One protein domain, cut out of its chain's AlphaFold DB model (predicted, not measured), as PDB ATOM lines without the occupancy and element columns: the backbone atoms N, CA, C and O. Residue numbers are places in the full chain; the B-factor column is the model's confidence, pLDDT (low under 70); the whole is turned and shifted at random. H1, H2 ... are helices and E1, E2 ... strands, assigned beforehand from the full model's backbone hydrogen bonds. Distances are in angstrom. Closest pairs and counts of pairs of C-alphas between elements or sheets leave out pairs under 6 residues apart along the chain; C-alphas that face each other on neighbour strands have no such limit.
ATOM      1  N   PRO A 154      34.155  44.087   8.574       70.12
ATOM      2  CA  PRO A 154      34.485  42.672   8.571       70.12
ATOM      3  C   PRO A 154      34.015  42.039   7.258       70.12
ATOM      4  O   PRO A 154      32.979  42.405   6.700       70.12
ATOM      5  N   ARG A 155      34.836  41.115   6.744       64.12
ATOM      6  CA  ARG A 155      34.740  40.515   5.403       64.12
ATOM      7  C   ARG A 155      33.308  40.280   4.919       64.12
ATOM      8  O   ARG A 155      32.517  39.608   5.572       64.12
ATOM      9  N   ARG A 156      33.072  40.683   3.674       58.22
ATOM     10  CA  ARG A 156      32.066  40.091   2.792       58.22
ATOM     11  C   ARG A 156      32.801  39.421   1.637       58.22
ATOM     12  O   ARG A 156      33.921  39.830   1.316       58.22
ATOM     13  N   ASP A 157      32.214  38.384   1.051       65.94
ATOM     14  CA  ASP A 157      32.756  37.595  -0.065       65.94
ATOM     15  C   ASP A 157      32.811  38.410  -1.372       65.94
ATOM     16  O   ASP A 157      32.157  38.110  -2.368       65.94
ATOM     17  N   GLY A 158      33.572  39.500  -1.340       68.75
ATOM     18  CA  GLY A 158      33.639  40.519  -2.372       68.75
ATOM     19  C   GLY A 158      34.603  40.179  -3.501       68.75
ATOM     20  O   GLY A 158      35.591  39.452  -3.327       68.75
ATOM     21  N   GLN A 159      34.345  40.760  -4.672       78.88
ATOM     22  CA  GLN A 159      35.210  40.624  -5.841       78.88
ATOM     23  C   GLN A 159      36.598  41.224  -5.556       78.88
ATOM     24  O   GLN A 159      36.742  42.239  -4.873       78.88
ATOM     25  N   GLU A 160      37.653  40.597  -6.079       81.44
ATOM     26  CA  GLU A 160      39.018  41.101  -5.912       81.44
ATOM     27  C   GLU A 160      39.271  42.349  -6.768       81.44
ATOM     28  O   GLU A 160      39.167  42.316  -7.994       81.44
ATOM     29  N   TRP A 161      39.673  43.438  -6.117       76.44
ATOM     30  CA  TRP A 161      40.099  44.675  -6.750       76.44
ATOM     31  C   TRP A 161      41.627  44.786  -6.776       76.44
ATOM     32  O   TRP A 161      42.286  44.936  -5.744       76.44
ATOM     33  N   ARG A 162      42.189  44.757  -7.990       68.81
ATOM     34  CA  ARG A 162      43.645  44.755  -8.238       68.81
ATOM     35  C   ARG A 162      44.223  46.110  -8.661       68.81
ATOM     36  O   ARG A 162      45.429  46.228  -8.850       68.81
ATOM     37  N   SER A 163      43.388  47.136  -8.852       67.38
ATOM     38  CA  SER A 163      43.837  48.427  -9.391       67.38
ATOM     39  C   SER A 163      44.173  49.434  -8.289       67.38
ATOM     40  O   SER A 163      43.297  50.038  -7.675       67.38
ATOM     41  N   TYR A 164      45.460  49.684  -8.069       62.06
ATOM     42  CA  TYR A 164      45.921  50.572  -6.995       62.06
ATOM     43  C   TYR A 164      45.755  52.074  -7.280       62.06
ATOM     44  O   TYR A 164      45.807  52.890  -6.360       62.06
ATOM     45  N   ASN A 165      45.569  52.450  -8.550       56.72
ATOM     46  CA  ASN A 165      45.776  53.828  -8.998       56.72
ATOM     47  C   ASN A 165      44.511  54.687  -9.067       56.72
ATOM     48  O   ASN A 165      44.632  55.913  -9.087       56.72
ATOM     49  N   LYS A 166      43.317  54.093  -9.178       55.28
ATOM     50  CA  LYS A 166      42.099  54.834  -9.555       55.28
ATOM     51  C   LYS A 166      40.835  54.199  -8.986       55.28
ATOM     52  O   LYS A 166      39.981  53.752  -9.746       55.28
ATOM     53  N   LEU A 167      40.723  54.166  -7.660       54.00
ATOM     54  CA  LEU A 167      39.449  53.825  -7.036       54.00
ATOM     55  C   LEU A 167      38.445  54.979  -7.251       54.00
ATOM     56  O   LEU A 167      37.384  54.741  -7.803       54.00
ATOM     57  N   ASP A 168      38.787  56.255  -7.040       53.06
ATOM     58  CA  ASP A 168      37.779  57.346  -7.089       53.06
ATOM     59  C   ASP A 168      36.901  57.447  -8.365       53.06
ATOM     60  O   ASP A 168      35.772  57.931  -8.290       53.06
ATOM     61  N   ARG A 169      37.351  56.904  -9.509       54.53
ATOM     62  CA  ARG A 169      36.603  56.868 -10.776       54.53
ATOM     63  C   ARG A 169      35.341  56.006 -10.736       54.53
ATOM     64  O   ARG A 169      34.520  56.116 -11.639       54.53
ATOM     65  N   MET A 170      35.194  55.145  -9.732       56.00
ATOM     66  CA  MET A 170      34.042  54.249  -9.588       56.00
ATOM     67  C   MET A 170      32.823  54.924  -8.933       56.00
ATOM     68  O   MET A 170      31.765  54.310  -8.811       56.00
ATOM     69  N   GLY A 171      32.944  56.209  -8.578       53.53
ATOM     70  CA  GLY A 171      31.815  57.124  -8.397       53.53
ATOM     71  C   GLY A 171      31.144  57.119  -7.022       53.53
ATOM     72  O   GLY A 171      30.822  58.201  -6.541       53.53
ATOM     73  N   SER A 172      30.962  55.973  -6.347       59.12
ATOM     74  CA  SER A 172      30.291  55.944  -5.031       59.12
ATOM     75  C   SER A 172      31.092  55.233  -3.943       59.12
ATOM     76  O   SER A 172      31.824  54.279  -4.208       59.12
ATOM     77  N   LYS A 173      30.980  55.739  -2.703       58.75
ATOM     78  CA  LYS A 173      31.602  55.131  -1.519       58.75
ATOM     79  C   LYS A 173      31.039  53.725  -1.242       58.75
ATOM     80  O   LYS A 173      31.786  52.808  -0.937       58.75
ATOM     81  N   GLU A 174      29.736  53.572  -1.451       61.06
ATOM     82  CA  GLU A 174      28.959  52.364  -1.154       61.06
ATOM     83  C   GLU A 174      29.441  51.126  -1.915       61.06
ATOM     84  O   GLU A 174      29.370  50.022  -1.392       61.06
ATOM     85  N   ARG A 175      29.998  51.298  -3.120       69.25
ATOM     86  CA  ARG A 175      30.501  50.172  -3.920       69.25
ATOM     87  C   ARG A 175      31.873  49.674  -3.467       69.25
ATOM     88  O   ARG A 175      32.267  48.593  -3.880       69.25
ATOM     89  N   TRP A 176      32.626  50.421  -2.647       72.50
ATOM     90  CA  TRP A 176      33.946  49.957  -2.177       72.50
ATOM     91  C   TRP A 176      33.847  48.815  -1.182       72.50
ATOM     92  O   TRP A 176      34.726  47.953  -1.188       72.50
ATOM     93  N   GLY A 177      32.797  48.806  -0.358       72.62
ATOM     94  CA  GLY A 177      32.545  47.741   0.611       72.62
ATOM     95  C   GLY A 177      32.332  46.373  -0.044       72.62
ATOM     96  O   GLY A 177      32.556  45.347   0.596       72.62
ATOM     97  N   ASP A 178      31.985  46.349  -1.336       79.44
ATOM     98  CA  ASP A 178      31.788  45.126  -2.122       79.44
ATOM     99  C   ASP A 178      33.101  44.518  -2.640       79.44
ATOM    100  O   ASP A 178      33.116  43.386  -3.132       79.44
ATOM    101  N   PHE A 179      34.215  45.253  -2.560       84.62
ATOM    102  CA  PHE A 179      35.503  44.808  -3.079       84.62
ATOM    103  C   PHE A 179      36.479  44.448  -1.966       84.62
ATOM    104  O   PHE A 179      36.587  45.120  -0.940       84.62
ATOM    105  N   ARG A 180      37.293  43.424  -2.229       87.75
ATOM    106  CA  ARG A 180      38.476  43.105  -1.422       87.75
ATOM    107  C   ARG A 180      39.747  43.557  -2.124       87.75
ATOM    108  O   ARG A 180      39.837  43.503  -3.348       87.75
ATOM    109  N   THR A 181      40.765  43.927  -1.364       88.38
ATOM    110  CA  THR A 181      42.092  44.236  -1.900       88.38
ATOM    111  C   THR A 181      43.188  43.693  -0.991       88.38
ATOM    112  O   THR A 181      42.936  43.365   0.171       88.38
ATOM    113  N   THR A 182      44.397  43.581  -1.537       89.06
ATOM    114  CA  THR A 182      45.586  43.135  -0.811       89.06
ATOM    115  C   THR A 182      46.689  44.164  -0.987       89.06
ATOM    116  O   THR A 182      47.074  44.472  -2.111       89.06
ATOM    117  N   VAL A 183      47.230  44.668   0.119       87.75
ATOM    118  CA  VAL A 183      48.388  45.568   0.123       87.75
ATOM    119  C   VAL A 183      49.398  45.033   1.129       87.75
ATOM    120  O   VAL A 183      49.061  44.823   2.291       87.75
ATOM    121  N   CYS A 184      50.634  44.787   0.684       86.56
ATOM    122  CA  CYS A 184      51.719  44.279   1.537       86.56
ATOM    123  C   CYS A 184      51.346  43.020   2.342       86.56
ATOM    124  O   CYS A 184      51.602  42.936   3.538       86.56
ATOM    125  N   GLY A 185      50.676  42.057   1.701       86.19
ATOM    126  CA  GLY A 185      50.254  40.805   2.341       86.19
ATOM    127  C   GLY A 185      49.053  40.928   3.286       86.19
ATOM    128  O   GLY A 185      48.532  39.907   3.724       86.19
ATOM    129  N   ARG A 186      48.559  42.144   3.566       89.12
ATOM    130  CA  ARG A 186      47.318  42.368   4.318       89.12
ATOM    131  C   ARG A 186      46.138  42.391   3.345       89.12
ATOM    132  O   ARG A 186      46.162  43.163   2.388       89.12
ATOM    133  N   THR A 187      45.110  41.576   3.587       89.81
ATOM    134  CA  THR A 187      43.918  41.453   2.724       89.81
ATOM    135  C   THR A 187      42.645  41.822   3.475       89.81
ATOM    136  O   THR A 187      42.409  41.317   4.570       89.81
ATOM    137  N   GLY A 188      41.775  42.620   2.854       89.44
ATOM    138  CA  GLY A 188      40.488  42.995   3.440       89.44
ATOM    139  C   GLY A 188      39.670  43.953   2.578       89.44
ATOM    140  O   GLY A 188      39.930  44.071   1.380       89.44
ATOM    141  N   SER A 189      38.672  44.604   3.183       89.56
ATOM    142  CA  SER A 189      37.760  45.535   2.498       89.56
ATOM    143  C   SER A 189      38.523  46.669   1.811       89.56
ATOM    144  O   SER A 189      39.316  47.362   2.448       89.56
ATOM    145  N   ALA A 190      38.273  46.893   0.518       88.31
ATOM    146  CA  ALA A 190      38.871  48.000  -0.224       88.31
ATOM    147  C   ALA A 190      38.468  49.364   0.362       88.31
ATOM    148  O   ALA A 190      39.270  50.300   0.324       88.31
ATOM    149  N   GLU A 191      37.267  49.459   0.944       88.19
ATOM    150  CA  GLU A 191      36.809  50.638   1.681       88.19
ATOM    151  C   GLU A 191      37.735  50.941   2.860       88.19
ATOM    152  O   GLU A 191      38.276  52.043   2.923       88.19
ATOM    153  N   ALA A 192      38.034  49.947   3.702       92.31
ATOM    154  CA  ALA A 192      38.925  50.107   4.853       92.31
ATOM    155  C   ALA A 192      40.313  50.643   4.451       92.31
ATOM    156  O   ALA A 192      40.805  51.616   5.025       92.31
ATOM    157  N   PHE A 193      40.935  50.066   3.416       92.12
ATOM    158  CA  PHE A 193      42.221  50.567   2.915       92.12
ATOM    159  C   PHE A 193      42.105  52.000   2.367       92.12
ATOM    160  O   PHE A 193      42.989  52.834   2.585       92.12
ATOM    161  N   LEU A 194      41.019  52.317   1.657       89.88
ATOM    162  CA  LEU A 194      40.809  53.651   1.106       89.88
ATOM    163  C   LEU A 194      40.589  54.702   2.204       89.88
ATOM    164  O   LEU A 194      41.096  55.817   2.073       89.88
ATOM    165  N   GLU A 195      39.888  54.362   3.286       92.12
ATOM    166  CA  GLU A 195      39.708  55.243   4.444       92.12
ATOM    167  C   GLU A 195      41.037  55.582   5.119       92.12
ATOM    168  O   GLU A 195      41.300  56.753   5.396       92.12
ATOM    169  N   VAL A 196      41.923  54.599   5.300       94.69
ATOM    170  CA  VAL A 196      43.274  54.832   5.840       94.69
ATOM    171  C   VAL A 196      44.094  55.702   4.891       94.69
ATOM    172  O   VAL A 196      44.730  56.667   5.316       94.69
ATOM    173  N   SER A 197      44.050  55.422   3.582       92.56
ATOM    174  CA  SER A 197      44.716  56.258   2.572       92.56
ATOM    175  C   SER A 197      44.243  57.713   2.661       92.56
ATOM    176  O   SER A 197      45.071  58.629   2.696       92.56
ATOM    177  N   ARG A 198      42.924  57.938   2.717       90.31
ATOM    178  CA  ARG A 198      42.315  59.274   2.836       90.31
ATOM    179  C   ARG A 198      42.713  59.951   4.130       90.31
ATOM    180  O   ARG A 198      43.132  61.108   4.103       90.31
ATOM    181  N   SER A 199      42.686  59.197   5.220       93.38
ATOM    182  CA  SER A 199      43.115  59.659   6.529       93.38
ATOM    183  C   SER A 199      44.583  60.023   6.550       93.38
ATOM    184  O   SER A 199      44.918  60.906   7.313       93.38
ATOM    185  N   LEU A 200      45.437  59.462   5.681       92.12
ATOM    186  CA  LEU A 200      46.830  59.872   5.441       92.12
ATOM    187  C   LEU A 200      46.970  61.023   4.419       92.12
ATOM    188  O   LEU A 200      48.078  61.501   4.160       92.12
ATOM    189  N   GLY A 201      45.883  61.506   3.825       89.50
ATOM    190  CA  GLY A 201      45.888  62.567   2.817       89.50
ATOM    191  C   GLY A 201      46.267  62.085   1.420       89.50
ATOM    192  O   GLY A 201      46.954  62.805   0.693       89.50
ATOM    193  N   HIS A 202      45.887  60.858   1.075       87.38
ATOM    194  CA  HIS A 202      46.071  60.243  -0.236       87.38
ATOM    195  C   HIS A 202      44.757  59.606  -0.712       87.38
ATOM    196  O   HIS A 202      43.921  59.218   0.091       87.38
ATOM    197  N   ASN A 203      44.590  59.423  -2.020       81.88
ATOM    198  CA  ASN A 203      43.420  58.745  -2.602       81.88
ATOM    199  C   ASN A 203      43.826  57.497  -3.405       81.88
ATOM    200  O   ASN A 203      43.182  57.155  -4.395       81.88
ATOM    201  N   ARG A 204      44.942  56.856  -3.034       82.12
ATOM    202  CA  ARG A 204      45.500  55.700  -3.747       82.12
ATOM    203  C   ARG A 204      46.023  54.660  -2.770       82.12
ATOM    204  O   ARG A 204      46.654  55.010  -1.777       82.12
ATOM    205  N   LEU A 205      45.825  53.390  -3.106       85.94
ATOM    206  CA  LEU A 205      46.202  52.277  -2.236       85.94
ATOM    207  C   LEU A 205      47.693  51.954  -2.284       85.94
ATOM    208  O   LEU A 205      48.248  51.500  -1.290       85.94
ATOM    209  N   ASP A 206      48.361  52.219  -3.408       83.38
ATOM    210  CA  ASP A 206      49.800  51.972  -3.545       83.38
ATOM    211  C   ASP A 206      50.630  52.788  -2.544       83.38
ATOM    212  O   ASP A 206      51.677  52.337  -2.094       83.38
ATOM    213  N   VAL A 207      50.139  53.956  -2.126       85.50
ATOM    214  CA  VAL A 207      50.799  54.784  -1.112       85.50
ATOM    215  C   VAL A 207      50.891  54.077   0.244       85.50
ATOM    216  O   VAL A 207      51.839  54.317   0.993       85.50
ATOM    217  N   LEU A 208      49.962  53.170   0.557       90.00
ATOM    218  CA  LEU A 208      49.996  52.409   1.807       90.00
ATOM    219  C   LEU A 208      51.200  51.465   1.880       90.00
ATOM    220  O   LEU A 208      51.658  51.155   2.977       90.00
ATOM    221  N   THR A 209      51.789  51.084   0.741       88.44
ATOM    222  CA  THR A 209      52.982  50.222   0.721       88.44
ATOM    223  C   THR A 209      54.175  50.826   1.462       88.44
ATOM    224  O   THR A 209      54.967  50.088   2.046       88.44
ATOM    225  N   ALA A 210      54.273  52.159   1.505       86.94
ATOM    226  CA  ALA A 210      55.326  52.871   2.224       86.94
ATOM    227  C   ALA A 210      55.172  52.816   3.754       86.94
ATOM    228  O   ALA A 210      56.148  53.047   4.460       86.94
ATOM    229  N   TYR A 211      53.968  52.529   4.260       89.19
ATOM    230  CA  TYR A 211      53.664  52.517   5.696       89.19
ATOM    231  C   TYR A 211      53.450  51.104   6.246       89.19
ATOM    232  O   TYR A 211      53.735  50.848   7.410       89.19
ATOM    233  N   LEU A 212      52.957  50.180   5.417       87.12
ATOM    234  CA  LEU A 212      52.654  48.806   5.830       87.12
ATOM    235  C   LEU A 212      53.860  47.854   5.723       87.12
ATOM    236  O   LEU A 212      53.818  46.776   6.301       87.12
ATOM    237  N   ASN A 213      54.920  48.252   5.005       77.94
ATOM    238  CA  ASN A 213      56.226  47.565   4.970       77.94
ATOM    239  C   ASN A 213      57.258  48.192   5.933       77.94
ATOM    240  O   ASN A 213      58.464  47.959   5.772       77.94
ATOM    241  N   ALA A 214      56.809  49.093   6.811       60.47
ATOM    242  CA  ALA A 214      57.663  49.876   7.699       60.47
ATOM    243  C   ALA A 214      57.959  49.121   8.994       60.47
ATOM    244  O   ALA A 214      57.002  48.535   9.551       60.47
TER     245      ALA A 214
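AT A GLANCE: This is residues 154 to 214 of the 214 residues of an uncharacterized protein of Streptococcus suis (UniProt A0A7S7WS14). A short hairpin of two strands, E1 and E2, makes one side of this domain; H1 runs away from the end of E2, and H2 sits near the end of E1, about perpendicular to H1. Before the hairpin, residues 154 to 178 form a long stretch with no named element, which pairs briefly with E1 and then swings out in a wide loop. The printed part has 61 residues, with two strands and then two helices in the order E1, E2, H1, H2; the sheet E1 - E2 is antiparallel, and the class is mixed, with under half of the residues in named elements. The whole is compact and rounded, with a radius of gyration of the C-alphas of 10.7 A and spans of 28 by 22 by 18 A.

IN THESE COORDINATES: Find C-alpha 179 at (35.503, 44.808, -3.079); from there E1, residues 179 to 183, runs 13.3 A. E2 is residues 186 to 189. Look next at C-alpha 190, where H1, residues 190 to 199, begins its 14.1 A. H2, residues 206 to 212, ends at C-alpha 212 at (52.654, 48.806, 5.830).

HOW THE PARTS SIT: In the hairpin E1 and E2, find N 181 and O 188 within hydrogen-bond range at 2.9 A. Residues 159 to 160 pair with residues 179 to 180 of E1, parallel. The closest C-alphas of E1 and H1 are those of Arg 180 and Ala 190, 5.1 A apart; those of E1 and H2 are Val 183 and Thr 209, 6.6 A. H1 and H2 are close but not clearly touching, with Ser 197 and Leu 208 their closest C-alphas at 6.6 A, and about perpendicular at 78 degrees. H2 and E2 are only just apart, at 8.5 A. In H1 every O i to N i+4 pair is within hydrogen-bond range; in H2 1 of 3 is, beside 3 of 4 O i to N i+3 pairs.

THE WHOLE: The C-alphas farthest apart, those of Gly 171 and Ala 214, are 31.3 A apart. The printed part has no cut, and no link between named elements is long. Look for low confidence, pLDDT under 70, at residues 155 to 158, 162 to 175 and 214.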